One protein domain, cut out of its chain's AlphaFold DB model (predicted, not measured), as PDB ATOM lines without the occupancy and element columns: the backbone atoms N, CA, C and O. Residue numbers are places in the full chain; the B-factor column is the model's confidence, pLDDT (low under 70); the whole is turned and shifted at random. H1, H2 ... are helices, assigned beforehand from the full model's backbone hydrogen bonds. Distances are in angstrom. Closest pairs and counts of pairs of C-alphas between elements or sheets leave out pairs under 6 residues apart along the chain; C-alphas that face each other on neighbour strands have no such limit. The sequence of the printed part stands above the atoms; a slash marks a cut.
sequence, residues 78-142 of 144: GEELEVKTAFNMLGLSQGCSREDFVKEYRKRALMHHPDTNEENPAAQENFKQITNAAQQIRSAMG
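What this domain is: This is residues 78 to 142 of the 144 residues of the protein "J domain-containing protein" of Candidatus Micrarchaeota archaeon CG10_big_fil_rev_8_21_14_0_10_45_29 (UniProt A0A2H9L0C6). A helical hairpin of two long helices, H2 and H3, side by side, has a shorter helix, H1, packed steeply on H3 near the end of the hairpin away from its turn. The printed part has 65 residues with three named helices, H1, H2 and H3 in chain order, and no named strand; the class is all helix. It is compact, with a radius of gyration of the C-alphas of 12.1 A and spans of 35 by 26 by 17 A.

How they stand to each other: H1, residues 78 to 90, touches H3, residues 121 to 141, at a steep tilt of 58 degrees, opposite ways; their closest C-alphas, of Ala 86 and Ala 133, are 4.6 A apart. With residue 90 alone, H1 only just touches H2, residues 98 to 111, with 3 pairs of C-alphas within 8 A; the closest, of Leu 90 and Glu 104, are 6.9 A apart. H2 and H3 form a hairpin and touch at a shallow tilt of 10 degrees, opposite ways; their closest C-alphas, of Ala 109 and Phe 127, are 6.4 A apart. In H1, H2 and H3 every O i to N i+4 pair is within hydrogen-bond range.

Where its parts are: H1 begins at C-alpha 78 (-15.630, -4.409, -56.583) and is 18.7 A long. H2 is 20.3 A long. H3 is 30.6 A long and ends at C-alpha 141 (-21.262, -14.329, -44.780).

The domain as a whole: The two C-alphas farthest apart, of Gly 95 and Glu 119, are 36.3 A apart. The printed part has no cut, both links are short, and no printed residue has a pLDDT under 70.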
ATOM      1  N   GLY A  78     -14.230  -4.718 -56.289       87.81
ATOM      2  CA  GLY A  78     -15.630  -4.409 -56.583       87.81
ATOM      3  C   GLY A  78     -16.597  -5.206 -55.709       87.81
ATOM      4  O   GLY A  78     -17.455  -4.617 -55.063       87.81
ATOM      5  N   GLU A  79     -16.402  -6.521 -55.623       85.31
ATOM      6  CA  GLU A  79     -17.237  -7.422 -54.820       85.31
ATOM      7  C   GLU A  79     -17.204  -7.060 -53.324       85.31
ATOM      8  O   GLU A  79     -18.246  -6.985 -52.673       85.31
ATOM      9  N   GLU A  80     -16.026  -6.742 -52.775       84.69
ATOM     10  CA  GLU A  80     -15.892  -6.295 -51.383       84.69
ATOM     11  C   GLU A  80     -16.599  -4.950 -51.127       84.69
ATOM     12  O   GLU A  80     -17.275  -4.770 -50.105       84.69
ATOM     13  N   LEU A  81     -16.477  -4.001 -52.061       86.94
ATOM     14  CA  LEU A  81     -17.127  -2.694 -51.958       86.94
ATOM     15  C   LEU A  81     -18.656  -2.800 -52.071       86.94
ATOM     16  O   LEU A  81     -19.369  -2.087 -51.357       86.94
ATOM     17  N   GLU A  82     -19.164  -3.691 -52.922       88.56
ATOM     18  CA  GLU A  82     -20.599  -3.959 -53.052       88.56
ATOM     19  C   GLU A  82     -21.180  -4.513 -51.750       88.56
ATOM     20  O   GLU A  82     -22.154  -3.963 -51.234       88.56
ATOM     21  N   VAL A  83     -20.531  -5.512 -51.141       88.69
ATOM     22  CA  VAL A  83     -20.961  -6.071 -49.849       88.69
ATOM     23  C   VAL A  83     -20.957  -4.999 -48.757       88.69
ATOM     24  O   VAL A  83     -21.913  -4.879 -47.989       88.69
ATOM     25  N   LYS A  84     -19.917  -4.161 -48.701       88.75
ATOM     26  CA  LYS A  84     -19.857  -3.040 -47.749       88.75
ATOM     27  C   LYS A  84     -21.002  -2.046 -47.955       88.75
ATOM     28  O   LYS A  84     -21.591  -1.568 -46.986       88.75
ATOM     29  N   THR A  85     -21.339  -1.756 -49.207       91.62
ATOM     30  CA  THR A  85     -22.452  -0.865 -49.552       91.62
ATOM     31  C   THR A  85     -23.798  -1.486 -49.170       91.62
ATOM     32  O   THR A  85     -24.644  -0.784 -48.622       91.62
ATOM     33  N   ALA A  86     -23.974  -2.799 -49.343       90.94
ATOM     34  CA  ALA A  86     -25.167  -3.529 -48.913       90.94
ATOM     35  C   ALA A  86     -25.399  -3.439 -47.390       90.94
ATOM     36  O   ALA A  86     -26.529  -3.211 -46.948       90.94
ATOM     37  N   PHE A  87     -24.340  -3.543 -46.577       91.62
ATOM     38  CA  PHE A  87     -24.432  -3.333 -45.125       91.62
ATOM     39  C   PHE A  87     -24.855  -1.900 -44.779       91.62
ATOM     40  O   PHE A  87     -25.769  -1.705 -43.976       91.62
ATOM     41  N   ASN A  88     -24.263  -0.902 -45.444       91.00
ATOM     42  CA  ASN A  88     -24.629   0.505 -45.259       91.00
ATOM     43  C   ASN A  88     -26.083   0.784 -45.668       91.00
ATOM     44  O   ASN A  88     -26.774   1.526 -44.972       91.00
ATOM     45  N   MET A  89     -26.573   0.160 -46.745       89.75
ATOM     46  CA  MET A  89     -27.970   0.275 -47.172       89.75
ATOM     47  C   MET A  89     -28.932  -0.208 -46.089       89.75
ATOM     48  O   MET A  89     -29.939   0.453 -45.854       89.75
ATOM     49  N   LEU A  90     -28.619  -1.313 -45.402       88.44
ATOM     50  CA  LEU A  90     -29.407  -1.821 -44.272       88.44
ATOM     51  C   LEU A  90     -29.129  -1.080 -42.953       88.44
ATOM     52  O   LEU A  90     -29.908  -1.211 -42.014       88.44
ATOM     53  N   GLY A  91     -28.091  -0.243 -42.885       89.25
ATOM     54  CA  GLY A  91     -27.691   0.471 -41.667       89.25
ATOM     55  C   GLY A  91     -26.992  -0.425 -40.642       89.25
ATOM     56  O   GLY A  91     -27.051  -0.161 -39.444       89.25
ATOM     57  N   LEU A  92     -26.360  -1.503 -41.106       90.88
ATOM     58  CA  LEU A  92     -25.662  -2.483 -40.280       90.88
ATOM     59  C   LEU A  92     -24.143  -2.325 -40.416       90.88
ATOM     60  O   LEU A  92     -23.635  -1.853 -41.430       90.88
ATOM     61  N   SER A  93     -23.408  -2.766 -39.397       89.25
ATOM     62  CA  SER A  93     -21.944  -2.867 -39.447       89.25
ATOM     63  C   SER A  93     -21.502  -4.195 -40.076       89.25
ATOM     64  O   SER A  93     -22.197  -5.204 -39.948       89.25
ATOM     65  N   GLN A  94     -20.310  -4.226 -40.684       84.06
ATOM     66  CA  GLN A  94     -19.703  -5.431 -41.282       84.06
ATOM     67  C   GLN A  94     -19.451  -6.570 -40.268       84.06
ATOM     68  O   GLN A  94     -19.178  -7.694 -40.669       84.06
ATOM     69  N   GLY A  95     -19.546  -6.290 -38.963       85.00
ATOM     70  CA  GLY A  95     -19.430  -7.275 -37.881       85.00
ATOM     71  C   GLY A  95     -20.747  -7.609 -37.174       85.00
ATOM     72  O   GLY A  95     -20.707  -8.058 -36.033       85.00
ATOM     73  N   CYS A  96     -21.906  -7.321 -37.777       90.00
ATOM     74  CA  CYS A  96     -23.196  -7.626 -37.154       90.00
ATOM     75  C   CYS A  96     -23.488  -9.136 -37.100       90.00
ATOM     76  O   CYS A  96     -23.054  -9.911 -37.955       90.00
ATOM     77  N   SER A  97     -24.255  -9.543 -36.088       93.81
ATOM     78  CA  SER A  97     -24.715 -10.923 -35.935       93.81
ATOM     79  C   SER A  97     -25.841 -11.239 -36.918       93.81
ATOM     80  O   SER A  97     -26.588 -10.356 -37.357       93.81
ATOM     81  N   ARG A  98     -26.018 -12.528 -37.223       92.81
ATOM     82  CA  ARG A  98     -27.081 -13.004 -38.116       92.81
ATOM     83  C   ARG A  98     -28.467 -12.566 -37.633       92.81
ATOM     84  O   ARG A  98     -29.316 -12.205 -38.450       92.81
ATOM     85  N   GLU A  99     -28.713 -12.588 -36.325       92.69
ATOM     86  CA  GLU A  99     -30.008 -12.217 -35.753       92.69
ATOM     87  C   GLU A  99     -30.331 -10.739 -35.993       92.69
ATOM     88  O   GLU A  99     -31.473 -10.404 -36.314       92.69
ATOM     89  N   ASP A 100     -29.335  -9.862 -35.880       92.38
ATOM     90  CA  ASP A 100     -29.503  -8.419 -36.073       92.38
ATOM     91  C   ASP A 100     -29.771  -8.083 -37.540       92.38
ATOM     92  O   ASP A 100     -30.662  -7.287 -37.844       92.38
ATOM     93  N   PHE A 101     -29.102  -8.788 -38.457       93.19
ATOM     94  CA  PHE A 101     -29.404  -8.709 -39.882       93.19
ATOM     95  C   PHE A 101     -30.851  -9.101 -40.198       93.19
ATOM     96  O   PHE A 101     -31.548  -8.380 -40.913       93.19
ATOM     97  N   VAL A 102     -31.332 -10.225 -39.656       92.31
ATOM     98  CA  VAL A 102     -32.702 -10.694 -39.915       92.31
ATOM     99  C   VAL A 102     -33.736  -9.707 -39.372       92.31
ATOM    100  O   VAL A 102     -34.744  -9.460 -40.038       92.31
ATOM    101  N   LYS A 103     -33.502  -9.125 -38.190       93.50
ATOM    102  CA  LYS A 103     -34.387  -8.108 -37.603       93.50
ATOM    103  C   LYS A 103     -34.482  -6.867 -38.491       93.50
ATOM    104  O   LYS A 103     -35.590  -6.448 -38.828       93.50
ATOM    105  N   GLU A 104     -33.345  -6.313 -38.897       93.50
ATOM    106  CA  GLU A 104     -33.309  -5.069 -39.669       93.50
ATOM    107  C   GLU A 104     -33.833  -5.267 -41.098       93.50
ATOM    108  O   GLU A 104     -34.600  -4.445 -41.604       93.50
ATOM    109  N   TYR A 105     -33.526  -6.409 -41.723       93.06
ATOM    110  CA  TYR A 105     -34.101  -6.784 -43.015       93.06
ATOM    111  C   TYR A 105     -35.630  -6.869 -42.953       93.06
ATOM    112  O   TYR A 105     -36.306  -6.277 -43.791       93.06
ATOM    113  N   ARG A 106     -36.195  -7.553 -41.946       92.50
ATOM    114  CA  ARG A 106     -37.657  -7.663 -41.775       92.50
ATOM    115  C   ARG A 106     -38.309  -6.295 -41.608       92.50
ATOM    116  O   ARG A 106     -39.320  -6.026 -42.247       92.50
ATOM    117  N   LYS A 107     -37.712  -5.422 -40.794       92.25
ATOM    118  CA  LYS A 107     -38.202  -4.057 -40.573       92.25
ATOM    119  C   LYS A 107     -38.280  -3.267 -41.881       92.25
ATOM    120  O   LYS A 107     -39.311  -2.674 -42.178       92.25
ATOM    121  N   ARG A 108     -37.218  -3.303 -42.688       90.44
ATOM    122  CA  ARG A 108     -37.151  -2.587 -43.972       90.44
ATOM    123  C   ARG A 108     -38.036  -3.203 -45.053       90.44
ATOM    124  O   ARG A 108     -38.647  -2.472 -45.824       90.44
ATOM    125  N   ALA A 109     -38.142  -4.530 -45.084       89.88
ATOM    126  CA  ALA A 109     -39.026  -5.241 -46.001       89.88
ATOM    127  C   ALA A 109     -40.504  -4.905 -45.748       89.88
ATOM    128  O   ALA A 109     -41.249  -4.732 -46.705       89.88
ATOM    129  N   LEU A 110     -40.913  -4.760 -44.482       89.12
ATOM    130  CA  LEU A 110     -42.271  -4.340 -44.123       89.12
ATOM    131  C   LEU A 110     -42.553  -2.884 -44.516       89.12
ATOM    132  O   LEU A 110     -43.634  -2.590 -45.006       89.12
ATOM    133  N   MET A 111     -41.579  -1.981 -44.354       87.19
ATOM    134  CA  MET A 111     -41.734  -0.571 -44.751       87.19
ATOM    135  C   MET A 111     -41.963  -0.402 -46.258       87.19
ATOM    136  O   MET A 111     -42.736   0.457 -46.675       87.19
ATOM    137  N   HIS A 112     -41.301  -1.223 -47.072       87.62
ATOM    138  CA  HIS A 112     -41.382  -1.170 -48.533       87.62
ATOM    139  C   HIS A 112     -42.176  -2.338 -49.128       87.62
ATOM    140  O   HIS A 112     -41.960  -2.705 -50.282       87.62
ATOM    141  N   HIS A 113     -43.073  -2.947 -48.350       83.81
ATOM    142  CA  HIS A 113     -43.858  -4.079 -48.828       83.81
ATOM    143  C   HIS A 113     -44.761  -3.642 -49.999       83.81
ATOM    144  O   HIS A 113     -45.350  -2.558 -49.919       83.81
ATOM    145  N   PRO A 114     -44.881  -4.446 -51.077       81.69
ATOM    146  CA  PRO A 114     -45.676  -4.076 -52.249       81.69
ATOM    147  C   PRO A 114     -47.162  -3.893 -51.917       81.69
ATOM    148  O   PRO A 114     -47.758  -2.953 -52.415       81.69
ATOM    149  N   ASP A 115     -47.713  -4.708 -51.013       83.12
ATOM    150  CA  ASP A 115     -49.131  -4.670 -50.590       83.12
ATOM    151  C   ASP A 115     -49.544  -3.340 -49.932       83.12
ATOM    152  O   ASP A 115     -50.654  -2.863 -50.111       83.12
ATOM    153  N   THR A 116     -48.639  -2.697 -49.186       81.00
ATOM    154  CA  THR A 116     -48.931  -1.420 -48.510       81.00
ATOM    155  C   THR A 116     -48.531  -0.200 -49.339       81.00
ATOM    156  O   THR A 116     -48.767   0.925 -48.911       81.00
ATOM    157  N   ASN A 117     -47.866  -0.400 -50.483       80.44
ATOM    158  CA  ASN A 117     -47.276   0.667 -51.295       80.44
ATOM    159  C   ASN A 117     -47.506   0.440 -52.802       80.44
ATOM    160  O   ASN A 117     -46.622   0.738 -53.610       80.44
ATOM    161  N   GLU A 118     -48.669  -0.092 -53.189       73.94
ATOM    162  CA  GLU A 118     -48.982  -0.470 -54.581       73.94
ATOM    163  C   GLU A 118     -48.908   0.713 -55.562       73.94
ATOM    164  O   GLU A 118     -48.568   0.555 -56.732       73.94
ATOM    165  N   GLU A 119     -49.175   1.919 -55.070       78.00
ATOM    166  CA  GLU A 119     -49.207   3.161 -55.844       78.00
ATOM    167  C   GLU A 119     -47.845   3.870 -55.967       78.00
ATOM    168  O   GLU A 119     -47.716   4.823 -56.738       78.00
ATOM    169  N   ASN A 120     -46.806   3.413 -55.249       81.56
ATOM    170  CA  ASN A 120     -45.501   4.075 -55.236       81.56
ATOM    171  C   ASN A 120     -44.397   3.227 -55.909       81.56
ATOM    172  O   ASN A 120     -43.810   2.348 -55.267       81.56
ATOM    173  N   PRO A 121     -44.006   3.535 -57.163       83.75
ATOM    174  CA  PRO A 121     -42.963   2.786 -57.867       83.75
ATOM    175  C   PRO A 121     -41.584   2.879 -57.190       83.75
ATOM    176  O   PRO A 121     -40.758   1.978 -57.346       83.75
ATOM    177  N   ALA A 122     -41.327   3.921 -56.391       85.94
ATOM    178  CA  ALA A 122     -40.070   4.055 -55.655       85.94
ATOM    179  C   ALA A 122     -39.958   3.044 -54.500       85.94
ATOM    180  O   ALA A 122     -38.863   2.560 -54.208       85.94
ATOM    181  N   ALA A 123     -41.075   2.675 -53.862       85.06
ATOM    182  CA  ALA A 123     -41.080   1.652 -52.814       85.06
ATOM    183  C   ALA A 123     -40.715   0.275 -53.388       85.06
ATOM    184  O   ALA A 123     -39.910  -0.447 -52.798       85.06
ATOM    185  N   GLN A 124     -41.230  -0.045 -54.579       86.56
ATOM    186  CA  GLN A 124     -40.901  -1.280 -55.287       86.56
ATOM    187  C   GLN A 124     -39.408  -1.361 -55.644       86.56
ATOM    188  O   GLN A 124     -38.792  -2.418 -55.485       86.56
ATOM    189  N   GLU A 125     -38.809  -0.261 -56.107       89.44
ATOM    190  CA  GLU A 125     -37.377  -0.225 -56.429       89.44
ATOM    191  C   GLU A 125     -36.509  -0.393 -55.174       89.44
ATOM    192  O   GLU A 125     -35.588  -1.214 -55.152       89.44
ATOM    193  N   ASN A 126     -36.853   0.299 -54.084       89.75
ATOM    194  CA  ASN A 126     -36.157   0.156 -52.805       89.75
ATOM    195  C   ASN A 126     -36.244  -1.278 -52.264       89.75
ATOM    196  O   ASN A 126     -35.250  -1.820 -51.780       89.75
ATOM    197  N   PHE A 127     -37.400  -1.936 -52.396       90.69
ATOM    198  CA  PHE A 127     -37.571  -3.329 -51.985       90.69
ATOM    199  C   PHE A 127     -36.662  -4.289 -52.768       90.69
ATOM    200  O   PHE A 127     -36.046  -5.185 -52.176       90.69
ATOM    201  N   LYS A 128     -36.523  -4.089 -54.086       90.81
ATOM    202  CA  LYS A 128     -35.585  -4.862 -54.919       90.81
ATOM    203  C   LYS A 128     -34.144  -4.653 -54.462       90.81
ATOM    204  O   LYS A 128     -33.419  -5.630 -54.290       90.81
ATOM    205  N   GLN A 129     -33.744  -3.408 -54.208       91.31
ATOM    206  CA  GLN A 129     -32.395  -3.088 -53.729       91.31
ATOM    207  C   GLN A 129     -32.102  -3.737 -52.370       91.31
ATOM    208  O   GLN A 129     -31.070  -4.385 -52.213       91.31
ATOM    209  N   ILE A 130     -33.035  -3.650 -51.418       92.56
ATOM    210  CA  ILE A 130     -32.932  -4.292 -50.097       92.56
ATOM    211  C   ILE A 130     -32.816  -5.816 -50.229       92.56
ATOM    212  O   ILE A 130     -32.021  -6.444 -49.530       92.56
ATOM    213  N   THR A 131     -33.587  -6.421 -51.134       92.25
ATOM    214  CA  THR A 131     -33.557  -7.869 -51.376       92.25
ATOM    215  C   THR A 131     -32.232  -8.312 -51.997       92.25
ATOM    216  O   THR A 131     -31.634  -9.281 -51.525       92.25
ATOM    217  N   ASN A 132     -31.724  -7.567 -52.981       93.19
ATOM    218  CA  ASN A 132     -30.421  -7.823 -53.599       93.19
ATOM    219  C   ASN A 132     -29.281  -7.684 -52.576       93.19
ATOM    220  O   ASN A 132     -28.443  -8.577 -52.461       93.19
ATOM    221  N   ALA A 133     -29.291  -6.613 -51.776       92.94
ATOM    222  CA  ALA A 133     -28.328  -6.390 -50.700       92.94
ATOM    223  C   ALA A 133     -28.349  -7.536 -49.673       92.94
ATOM    224  O   ALA A 133     -27.305  -8.062 -49.285       92.94
ATOM    225  N   ALA A 134     -29.542  -7.990 -49.277       93.25
ATOM    226  CA  ALA A 134     -29.695  -9.124 -48.372       93.25
ATOM    227  C   ALA A 134     -29.123 -10.424 -48.962       93.25
ATOM    228  O   ALA A 134     -28.494 -11.196 -48.238       93.25
ATOM    229  N   GLN A 135     -29.303 -10.670 -50.262       92.06
ATOM    230  CA  GLN A 135     -28.730 -11.834 -50.939       92.06
ATOM    231  C   GLN A 135     -27.196 -11.776 -50.992       92.06
ATOM    232  O   GLN A 135     -26.542 -12.793 -50.745       92.06
ATOM    233  N   GLN A 136     -26.623 -10.603 -51.271       91.50
ATOM    234  CA  GLN A 136     -25.172 -10.394 -51.270       91.50
ATOM    235  C   GLN A 136     -24.573 -10.653 -49.885       91.50
ATOM    236  O   GLN A 136     -23.621 -11.420 -49.768       91.50
ATOM    237  N   ILE A 137     -25.179 -10.104 -48.827       92.00
ATOM    238  CA  ILE A 137     -24.732 -10.321 -47.442       92.00
ATOM    239  C   ILE A 137     -24.822 -11.802 -47.059       92.00
ATOM    240  O   ILE A 137     -23.866 -12.351 -46.514       92.00
ATOM    241  N   ARG A 138     -25.934 -12.479 -47.382       91.75
ATOM    242  CA  ARG A 138     -26.087 -13.924 -47.124       91.75
ATOM    243  C   ARG A 138     -25.004 -14.744 -47.822       91.75
ATOM    244  O   ARG A 138     -24.433 -15.635 -47.202       91.75
ATOM    245  N   SER A 139     -24.705 -14.415 -49.080       90.62
ATOM    246  CA  SER A 139     -23.686 -15.108 -49.879       90.62
ATOM    247  C   SER A 139     -22.276 -14.868 -49.336       90.62
ATOM    248  O   SER A 139     -21.509 -15.815 -49.204       90.62
ATOM    249  N   ALA A 140     -21.955 -13.624 -48.966       90.12
ATOM    250  CA  ALA A 140     -20.646 -13.243 -48.438       90.12
ATOM    251  C   ALA A 140     -20.372 -13.819 -47.038       90.12
ATOM    252  O   ALA A 140     -19.260 -14.255 -46.758       90.12
ATOM    253  N   MET A 141     -21.387 -13.848 -46.165       88.75
ATOM    254  CA  MET A 141     -21.262 -14.329 -44.780       88.75
ATOM    255  C   MET A 141     -21.559 -15.830 -44.624       88.75
ATOM    256  O   MET A 141     -21.373 -16.383 -43.541       88.75
ATOM    257  N   GLY A 142     -22.047 -16.499 -45.676       89.00
ATOM    258  CA  GLY A 142     -22.432 -17.914 -45.632       89.00
ATOM    259  C   GLY A 142     -23.669 -18.196 -44.772       89.00
ATOM    260  O   GLY A 142     -23.795 -19.276 -44.197       89.00
TER     261      GLY A 142